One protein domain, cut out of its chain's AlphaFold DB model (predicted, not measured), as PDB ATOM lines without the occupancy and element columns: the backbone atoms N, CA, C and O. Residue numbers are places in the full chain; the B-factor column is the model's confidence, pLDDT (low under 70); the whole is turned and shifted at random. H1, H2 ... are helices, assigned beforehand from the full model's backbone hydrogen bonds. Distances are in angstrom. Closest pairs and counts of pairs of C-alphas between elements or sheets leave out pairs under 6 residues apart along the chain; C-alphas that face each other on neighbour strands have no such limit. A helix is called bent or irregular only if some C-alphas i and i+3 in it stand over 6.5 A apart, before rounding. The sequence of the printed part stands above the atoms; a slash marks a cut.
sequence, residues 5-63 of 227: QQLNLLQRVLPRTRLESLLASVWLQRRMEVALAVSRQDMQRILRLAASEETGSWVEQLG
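This is residues 5 to 63 of the 227 residues of a protein of Aeromonas diversa CDC 2478-85 (UniProt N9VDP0). Five short helices, set round a small middle with few close contacts, make up this domain: H1, H2 and H4 have their centres at the corners of a triangle, and the small H5 lies at the far side of H2 and H4 from H1. H3 leads away from H2 at one end, where residues 29 to 35 stick out, and the chain then folds back to H4, the longest helix, whose last part touches H5. The printed part has 59 residues with five named helices, in the order H1, H2, H3, H4, H5, and no named strand; the class is all helix. The whole is compact, with a radius of gyration of the C-alphas of 10.8 A, and the C-alphas span 31 by 22 by 19 A along their three main axes.

The printed part begins with H1, residues 5 to 13, which is 12.5 A long from first to last C-alpha; C-alpha 5 is at (-17.638, 0.566, 21.984). After Leu 14 and Pro 15 comes H2, residues 16 to 23, 10.5 A long. Ala 24 and Ser 25 lead to H3, residues 26 to 33, 10.6 A long, with C-alpha 33 at (-18.144, -14.757, 9.054). H4 follows after residues 34 to 39; it holds residues 40 to 50 and is 15.4 A long, from C-alpha 40 at (-23.245, -8.735, 26.793) to C-alpha 50 at (-9.006, -13.506, 30.012). H5, residues 58 to 61, is 5.4 A long and ends with C-alpha 61 at (-12.427, -22.000, 26.551). No helix is bent or irregular.

H1 is close to H2 but not clearly touching it; their closest C-alphas are those of Gln 11 and Leu 19, 6.9 A apart. The two run opposite ways at a tilt of 35.2 degrees, only just steep. H1 is also close to H4 but not clearly touching it, with the closest C-alphas, those of Gln 6 and Met 43, 8.0 A apart. These two run the same way at a shallow tilt of 21 degrees. H2 and H4 are close but not clearly touching, and their closest C-alphas are those of Arg 18 and Ala 50, 6.7 A apart; they run opposite ways at a steep tilt of 47 degrees. H2 and H3 run the same way at a steep tilt of 53 degrees and are close but not clearly touching, with the closest C-alphas, those of Leu 22 and Leu 28, 7.0 A apart. H4 and H5 touch, and their closest C-alphas are those of Leu 49 and Trp 58, 6.0 A apart. H5 is close to H2 but not clearly touching it, with the closest C-alphas, those of Leu 22 and Val 59, 6.3 A apart. H5 is close to H3 in the same way, through the C-alphas of Trp 27 and Val 59, 7.6 A apart. H1 is apart from H3 and from H5, and H3 is apart from H4. In H1, H2, H3 and H4 every pair of O i and N i+4 is within hydrogen-bond range; H5, with 4 residues, is too short for such a pair, and its one pair of O i and N i+3 is within range.

The two C-alphas farthest apart are those of Val 34 and Glu 53, 31.1 A. The printed part has no cut. The links from H1 to H2 and from H2 to H3 are tight, the links from H3 to H4 and from H4 to H5 are short, and no link is long. Residues 29 to 35, of which 29 to 33 belong to H3, stand free. The mean pLDDT of the printed part is 89.6, and residues 53 to 56, in the link from H4 to H5, are under 70.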
ATOM      1  N   GLN A   5     -17.589   0.433  20.527       92.31
ATOM      2  CA  GLN A   5     -17.638   0.566  21.984       92.31
ATOM      3  C   GLN A   5     -17.094  -0.681  22.694       92.31
ATOM      4  O   GLN A   5     -16.316  -0.553  23.638       92.31
ATOM      5  N   GLN A   6     -17.462  -1.879  22.230       93.62
ATOM      6  CA  GLN A   6     -16.957  -3.137  22.786       93.62
ATOM      7  C   GLN A   6     -15.452  -3.287  22.557       93.62
ATOM      8  O   GLN A   6     -14.732  -3.657  23.482       93.62
ATOM      9  N   LEU A   7     -14.961  -2.939  21.364       93.62
ATOM     10  CA  LEU A   7     -13.534  -2.979  21.054       93.62
ATOM     11  C   LEU A   7     -12.737  -2.013  21.942       93.62
ATOM     12  O   LEU A   7     -11.731  -2.414  22.522       93.62
ATOM     13  N   ASN A   8     -13.224  -0.781  22.120       94.25
ATOM     14  CA  ASN A   8     -12.597   0.201  23.008       94.25
ATOM     15  C   ASN A   8     -12.546  -0.284  24.463       94.25
ATOM     16  O   ASN A   8     -11.568  -0.034  25.163       94.25
ATOM     17  N   LEU A   9     -13.588  -0.979  24.935       94.38
ATOM     18  CA  LEU A   9     -13.588  -1.576  26.270       94.38
ATOM     19  C   LEU A   9     -12.530  -2.684  26.382       94.38
ATOM     20  O   LEU A   9     -11.744  -2.674  27.324       94.38
ATOM     21  N   LEU A  10     -12.478  -3.605  25.416       94.38
ATOM     22  CA  LEU A  10     -11.499  -4.697  25.413       94.38
ATOM     23  C   LEU A  10     -10.062  -4.169  25.359       94.38
ATOM     24  O   LEU A  10      -9.225  -4.654  26.107       94.38
ATOM     25  N   GLN A  11      -9.790  -3.139  24.554       94.62
ATOM     26  CA  GLN A  11      -8.474  -2.490  24.480       94.62
ATOM     27  C   GLN A  11      -8.030  -1.844  25.796       94.62
ATOM     28  O   GLN A  11      -6.836  -1.750  26.057       94.62
ATOM     29  N   ARG A  12      -8.979  -1.378  26.617       94.94
ATOM     30  CA  ARG A  12      -8.682  -0.763  27.919       94.94
ATOM     31  C   ARG A  12      -8.464  -1.791  29.022       94.94
ATOM     32  O   ARG A  12      -7.708  -1.518  29.947       94.94
ATOM     33  N   VAL A  13      -9.165  -2.922  28.961       93.75
ATOM     34  CA  VAL A  13      -9.197  -3.911  30.050       93.75
ATOM     35  C   VAL A  13      -8.218  -5.058  29.818       93.75
ATOM     36  O   VAL A  13      -7.641  -5.570  30.773       93.75
ATOM     37  N   LEU A  14      -8.025  -5.483  28.567       92.25
ATOM     38  CA  LEU A  14      -7.175  -6.625  28.249       92.25
ATOM     39  C   LEU A  14      -5.733  -6.189  27.964       92.25
ATOM     40  O   LEU A  14      -5.519  -5.240  27.206       92.25
ATOM     41  N   PRO A  15      -4.729  -6.932  28.466       91.81
ATOM     42  CA  PRO A  15      -3.365  -6.819  27.972       91.81
ATOM     43  C   PRO A  15      -3.312  -7.047  26.460       91.81
ATOM     44  O   PRO A  15      -4.068  -7.856  25.914       91.81
ATOM     45  N   ARG A  16      -2.365  -6.388  25.787       91.94
ATOM     46  CA  ARG A  16      -2.210  -6.455  24.328       91.94
ATOM     47  C   ARG A  16      -2.165  -7.891  23.792       91.94
ATOM     48  O   ARG A  16      -2.885  -8.202  22.852       91.94
ATOM     49  N   THR A  17      -1.391  -8.769  24.426       90.88
ATOM     50  CA  THR A  17      -1.255 -10.178  24.020       90.88
ATOM     51  C   THR A  17      -2.574 -10.948  24.119       90.88
ATOM     52  O   THR A  17      -2.909 -11.730  23.232       90.88
ATOM     53  N   ARG A  18      -3.373 -10.695  25.166       91.44
ATOM     54  CA  ARG A  18      -4.704 -11.296  25.325       91.44
ATOM     55  C   ARG A  18      -5.650 -10.778  24.242       91.44
ATOM     56  O   ARG A  18      -6.335 -11.580  23.613       91.44
ATOM     57  N   LEU A  19      -5.645  -9.475  23.963       93.44
ATOM     58  CA  LEU A  19      -6.461  -8.906  22.889       93.44
ATOM     59  C   LEU A  19      -6.091  -9.493  21.518       93.44
ATOM     60  O   LEU A  19      -6.980  -9.899  20.778       93.44
ATOM     61  N   GLU A  20      -4.801  -9.585  21.198       92.56
ATOM     62  CA  GLU A  20      -4.320 -10.193  19.951       92.56
ATOM     63  C   GLU A  20      -4.761 -11.661  19.844       92.56
ATOM     64  O   GLU A  20      -5.298 -12.059  18.812       92.56
ATOM     65  N   SER A  21      -4.653 -12.440  20.931       92.88
ATOM     66  CA  SER A  21      -5.127 -13.833  20.942       92.88
ATOM     67  C   SER A  21      -6.642 -13.955  20.722       92.88
ATOM     68  O   SER A  21      -7.083 -14.854  20.013       92.88
ATOM     69  N   LEU A  22      -7.446 -13.027  21.261       93.88
ATOM     70  CA  LEU A  22      -8.894 -12.990  21.027       93.88
ATOM     71  C   LEU A  22      -9.216 -12.665  19.565       93.88
ATOM     72  O   LEU A  22     -10.066 -13.325  18.969       93.88
ATOM     73  N   LEU A  23      -8.542 -11.665  18.987       92.88
ATOM     74  CA  LEU A  23      -8.745 -11.250  17.594       92.88
ATOM     75  C   LEU A  23      -8.320 -12.339  16.599       92.88
ATOM     76  O   LEU A  23      -8.919 -12.461  15.533       92.88
ATOM     77  N   ALA A  24      -7.327 -13.151  16.964       92.12
ATOM     78  CA  ALA A  24      -6.896 -14.314  16.199       92.12
ATOM     79  C   ALA A  24      -7.710 -15.591  16.493       92.12
ATOM     80  O   ALA A  24      -7.503 -16.602  15.828       92.12
ATOM     81  N   SER A  25      -8.617 -15.579  17.479       93.56
ATOM     82  CA  SER A  25      -9.338 -16.788  17.891       93.56
ATOM     83  C   SER A  25     -10.329 -17.277  16.832       93.56
ATOM     84  O   SER A  25     -11.095 -16.499  16.258       93.56
ATOM     85  N   VAL A  26     -10.389 -18.599  16.659       92.62
ATOM     86  CA  VAL A  26     -11.362 -19.256  15.771       92.62
ATOM     87  C   VAL A  26     -12.799 -18.951  16.211       92.62
ATOM     88  O   VAL A  26     -13.672 -18.748  15.370       92.62
ATOM     89  N   TRP A  27     -13.051 -18.847  17.523       94.38
ATOM     90  CA  TRP A  27     -14.364 -18.475  18.061       94.38
ATOM     91  C   TRP A  27     -14.842 -17.115  17.539       94.38
ATOM     92  O   TRP A  27     -15.950 -17.009  17.008       94.38
ATOM     93  N   LEU A  28     -14.000 -16.079  17.622       93.50
ATOM     94  CA  LEU A  28     -14.381 -14.755  17.135       93.50
ATOM     95  C   LEU A  28     -14.479 -14.731  15.603       93.50
ATOM     96  O   LEU A  28     -15.417 -14.137  15.071       93.50
ATOM     97  N   GLN A  29     -13.557 -15.395  14.902       91.25
ATOM     98  CA  GLN A  29     -13.559 -15.481  13.439       91.25
ATOM     99  C   GLN A  29     -14.852 -16.114  12.904       91.25
ATOM    100  O   GLN A  29     -15.515 -15.501  12.068       91.25
ATOM    101  N   ARG A  30     -15.287 -17.261  13.456       90.62
ATOM    102  CA  ARG A  30     -16.559 -17.920  13.088       90.62
ATOM    103  C   ARG A  30     -17.749 -16.972  13.231       90.62
ATOM    104  O   ARG A  30     -18.579 -16.875  12.334       90.62
ATOM    105  N   ARG A  31     -17.805 -16.204  14.324       90.75
ATOM    106  CA  ARG A  31     -18.862 -15.203  14.549       90.75
ATOM    107  C   ARG A  31     -18.781 -14.010  13.600       90.75
ATOM    108  O   ARG A  31     -19.805 -13.389  13.314       90.75
ATOM    109  N   MET A  32     -17.588 -13.641  13.140       88.06
ATOM    110  CA  MET A  32     -17.420 -12.572  12.156       88.06
ATOM    111  C   MET A  32     -17.917 -12.986  10.772       88.06
ATOM    112  O   MET A  32     -18.583 -12.172  10.138       88.06
ATOM    113  N   GLU A  33     -17.669 -14.228  10.345       83.38
ATOM    114  CA  GLU A  33     -18.144 -14.757   9.054       83.38
ATOM    115  C   GLU A  33     -19.663 -14.639   8.896       83.38
ATOM    116  O   GLU A  33     -20.154 -14.301   7.824       83.38
ATOM    117  N   VAL A  34     -20.404 -14.857   9.984       81.75
ATOM    118  CA  VAL A  34     -21.876 -14.838   9.995       81.75
ATOM    119  C   VAL A  34     -22.456 -13.547  10.583       81.75
ATOM    120  O   VAL A  34     -23.628 -13.483  10.944       81.75
ATOM    121  N   ALA A  35     -21.620 -12.516  10.745       85.00
ATOM    122  CA  ALA A  35     -21.971 -11.229  11.345       85.00
ATOM    123  C   ALA A  35     -22.640 -11.302  12.741       85.00
ATOM    124  O   ALA A  35     -23.205 -10.311  13.211       85.00
ATOM    125  N   LEU A  36     -22.509 -12.413  13.478       85.50
ATOM    126  CA  LEU A  36     -23.184 -12.620  14.760       85.50
ATOM    127  C   LEU A  36     -22.631 -11.688  15.838       85.50
ATOM    128  O   LEU A  36     -21.467 -11.793  16.236       85.50
ATOM    129  N   ALA A  37     -23.458 -10.752  16.307       88.44
ATOM    130  CA  ALA A  37     -23.104  -9.776  17.336       88.44
ATOM    131  C   ALA A  37     -22.526 -10.441  18.597       88.44
ATOM    132  O   ALA A  37     -23.009 -11.473  19.055       88.44
ATOM    133  N   VAL A  38     -21.485  -9.832  19.171       90.06
ATOM    134  CA  VAL A  38     -20.986 -10.245  20.487       90.06
ATOM    135  C   VAL A  38     -21.942  -9.674  21.530       90.06
ATOM    136  O   VAL A  38     -22.082  -8.458  21.656       90.06
ATOM    137  N   SER A  39     -22.645 -10.544  22.247       91.31
ATOM    138  CA  SER A  39     -23.622 -10.144  23.254       91.31
ATOM    139  C   SER A  39     -22.942  -9.648  24.534       91.31
ATOM    140  O   SER A  39     -21.735  -9.793  24.748       91.31
ATOM    141  N   ARG A  40     -23.734  -9.086  25.452       91.88
ATOM    142  CA  ARG A  40     -23.245  -8.735  26.793       91.88
ATOM    143  C   ARG A  40     -22.732  -9.960  27.559       91.88
ATOM    144  O   ARG A  40     -21.744  -9.841  28.279       91.88
ATOM    145  N   GLN A  41     -23.390 -11.110  27.413       91.94
ATOM    146  CA  GLN A  41     -22.981 -12.352  28.077       91.94
ATOM    147  C   GLN A  41     -21.640 -12.847  27.527       91.94
ATOM    148  O   GLN A  41     -20.760 -13.219  28.303       91.94
ATOM    149  N   ASP A  42     -21.447 -12.745  26.210       93.19
ATOM    150  CA  ASP A  42     -20.178 -13.077  25.561       93.19
ATOM    151  C   ASP A  42     -19.048 -12.178  26.077       93.19
ATOM    152  O   ASP A  42     -18.006 -12.673  26.493       93.19
ATOM    153  N   MET A  43     -19.279 -10.862  26.160       94.38
ATOM    154  CA  MET A  43     -18.308  -9.914  26.727       94.38
ATOM    155  C   MET A  43     -17.924 -10.269  28.168       94.38
ATOM    156  O   MET A  43     -16.747 -10.252  28.523       94.38
ATOM    157  N   GLN A  44     -18.900 -10.624  29.007       93.06
ATOM    158  CA  GLN A  44     -18.635 -11.056  30.382       93.06
ATOM    159  C   GLN A  44     -17.852 -12.371  30.437       93.06
ATOM    160  O   GLN A  44     -17.020 -12.551  31.325       93.06
ATOM    161  N   ARG A  45     -18.113 -13.310  29.522       92.62
ATOM    162  CA  ARG A  45     -17.351 -14.560  29.417       92.62
ATOM    163  C   ARG A  45     -15.909 -14.286  28.989       92.62
ATOM    164  O   ARG A  45     -15.004 -14.765  29.662       92.62
ATOM    165  N   ILE A  46     -15.702 -13.455  27.965       94.38
ATOM    166  CA  ILE A  46     -14.375 -13.033  27.495       94.38
ATOM    167  C   ILE A  46     -13.561 -12.441  28.646       94.38
ATOM    168  O   ILE A  46     -12.451 -12.894  28.901       94.38
ATOM    169  N   LEU A  47     -14.116 -11.463  29.369       93.44
ATOM    170  CA  LEU A  47     -13.397 -10.790  30.453       93.44
ATOM    171  C   LEU A  47     -13.062 -11.739  31.612       93.44
ATOM    172  O   LEU A  47     -11.965 -11.659  32.156       93.44
ATOM    173  N   ARG A  48     -13.973 -12.655  31.968       92.56
ATOM    174  CA  ARG A  48     -13.723 -13.656  33.019       92.56
ATOM    175  C   ARG A  48     -12.611 -14.627  32.634       92.56
ATOM    176  O   ARG A  48     -11.717 -14.861  33.435       92.56
ATOM    177  N   LEU A  49     -12.653 -15.163  31.415       92.81
ATOM    178  CA  LEU A  49     -11.653 -16.122  30.946       92.81
ATOM    179  C   LEU A  49     -10.288 -15.461  30.737       92.81
ATOM    180  O   LEU A  49      -9.269 -16.027  31.118       92.81
ATOM    181  N   ALA A  50     -10.254 -14.239  30.205       91.00
ATOM    182  CA  ALA A  50      -9.006 -13.506  30.012       91.00
ATOM    183  C   ALA A  50      -8.321 -13.119  31.335       91.00
ATOM    184  O   ALA A  50      -7.102 -12.941  31.351       91.00
ATOM    185  N   ALA A  51      -9.095 -12.989  32.418       87.88
ATOM    186  CA  ALA A  51      -8.591 -12.748  33.768       87.88
ATOM    187  C   ALA A  51      -8.078 -14.019  34.468       87.88
ATOM    188  O   ALA A  51      -7.447 -13.905  35.514       87.88
ATOM    189  N   SER A  52      -8.338 -15.214  33.925       83.75
ATOM    190  CA  SER A  52      -7.820 -16.455  34.504       83.75
ATOM    191  C   SER A  52      -6.296 -16.552  34.337       83.75
ATOM    192  O   SER A  52      -5.735 -16.226  33.284       83.75
ATOM    193  N   GLU A  53      -5.620 -17.004  35.393       68.69
ATOM    194  CA  GLU A  53      -4.168 -17.241  35.409       68.69
ATOM    195  C   GLU A  53      -3.788 -18.613  34.832       68.69
ATOM    196  O   GLU A  53      -2.617 -18.988  34.841       68.69
ATOM    197  N   GLU A  54      -4.761 -19.372  34.318       68.56
ATOM    198  CA  GLU A  54      -4.514 -20.705  33.781       68.56
ATOM    199  C   GLU A  54      -3.492 -20.658  32.635       68.56
ATOM    200  O   GLU A  54      -3.610 -19.894  31.669       68.56
ATOM    201  N   THR A  55      -2.474 -21.512  32.755       53.84
ATOM    202  CA  THR A  55      -1.454 -21.793  31.741       53.84
ATOM    203  C   THR A  55      -2.076 -22.580  30.590       53.84
ATOM    204  O   THR A  55      -1.889 -23.785  30.457       53.84
ATOM    205  N   GLY A  56      -2.867 -21.896  29.771       65.62
ATOM    206  CA  GLY A  56      -3.503 -22.432  28.576       65.62
ATOM    207  C   GLY A  56      -4.004 -21.310  27.673       65.62
ATOM    208  O   GLY A  56      -4.094 -20.143  28.076       65.62
ATOM    209  N   SER A  57      -4.328 -21.646  26.427       81.06
ATOM    210  CA  SER A  57      -4.949 -20.706  25.501       81.06
ATOM    211  C   SER A  57      -6.391 -20.459  25.951       81.06
ATOM    212  O   SER A  57      -7.315 -21.144  25.543       81.06
ATOM    213  N   TRP A  58      -6.596 -19.489  26.846       90.06
ATOM    214  CA  TRP A  58      -7.909 -19.112  27.398       90.06
ATOM    215  C   TRP A  58      -9.009 -18.920  26.334       90.06
ATOM    216  O   TRP A  58     -10.193 -19.084  26.625       90.06
ATOM    217  N   VAL A  59      -8.633 -18.589  25.094       92.00
ATOM    218  CA  VAL A  59      -9.560 -18.469  23.960       92.00
ATOM    219  C   VAL A  59     -10.146 -19.811  23.515       92.00
ATOM    220  O   VAL A  59     -11.237 -19.826  22.962       92.00
ATOM    221  N   GLU A  60      -9.486 -20.936  23.795       90.75
ATOM    222  CA  GLU A  60     -10.017 -22.288  23.561       90.75
ATOM    223  C   GLU A  60     -11.158 -22.633  24.526       90.75
ATOM    224  O   GLU A  60     -11.937 -23.544  24.262       90.75
ATOM    225  N   GLN A  61     -11.302 -21.876  25.622       91.75
ATOM    226  CA  GLN A  61     -12.427 -22.000  26.551       91.75
ATOM    227  C   GLN A  61     -13.687 -21.241  26.073       91.75
ATOM    228  O   GLN A  61     -14.744 -21.285  26.720       91.75
ATOM    229  N   LEU A  62     -13.596 -20.521  24.947       93.75
ATOM    230  CA  LEU A  62     -14.722 -19.837  24.315       93.75
ATOM    231  C   LEU A  62     -15.482 -20.789  23.387       93.75
ATOM    232  O   LEU A  62     -14.895 -21.534  22.606       93.75
ATOM    233  N   GLY A  63     -16.807 -20.725  23.462       93.50
ATOM    234  CA  GLY A  63     -17.726 -21.518  22.653       93.50
ATOM    235  C   GLY A  63     -19.150 -21.001  22.798       93.50
ATOM    236  O   GLY A  63     -19.437 -20.211  23.707       93.50
TER     237      GLY A  63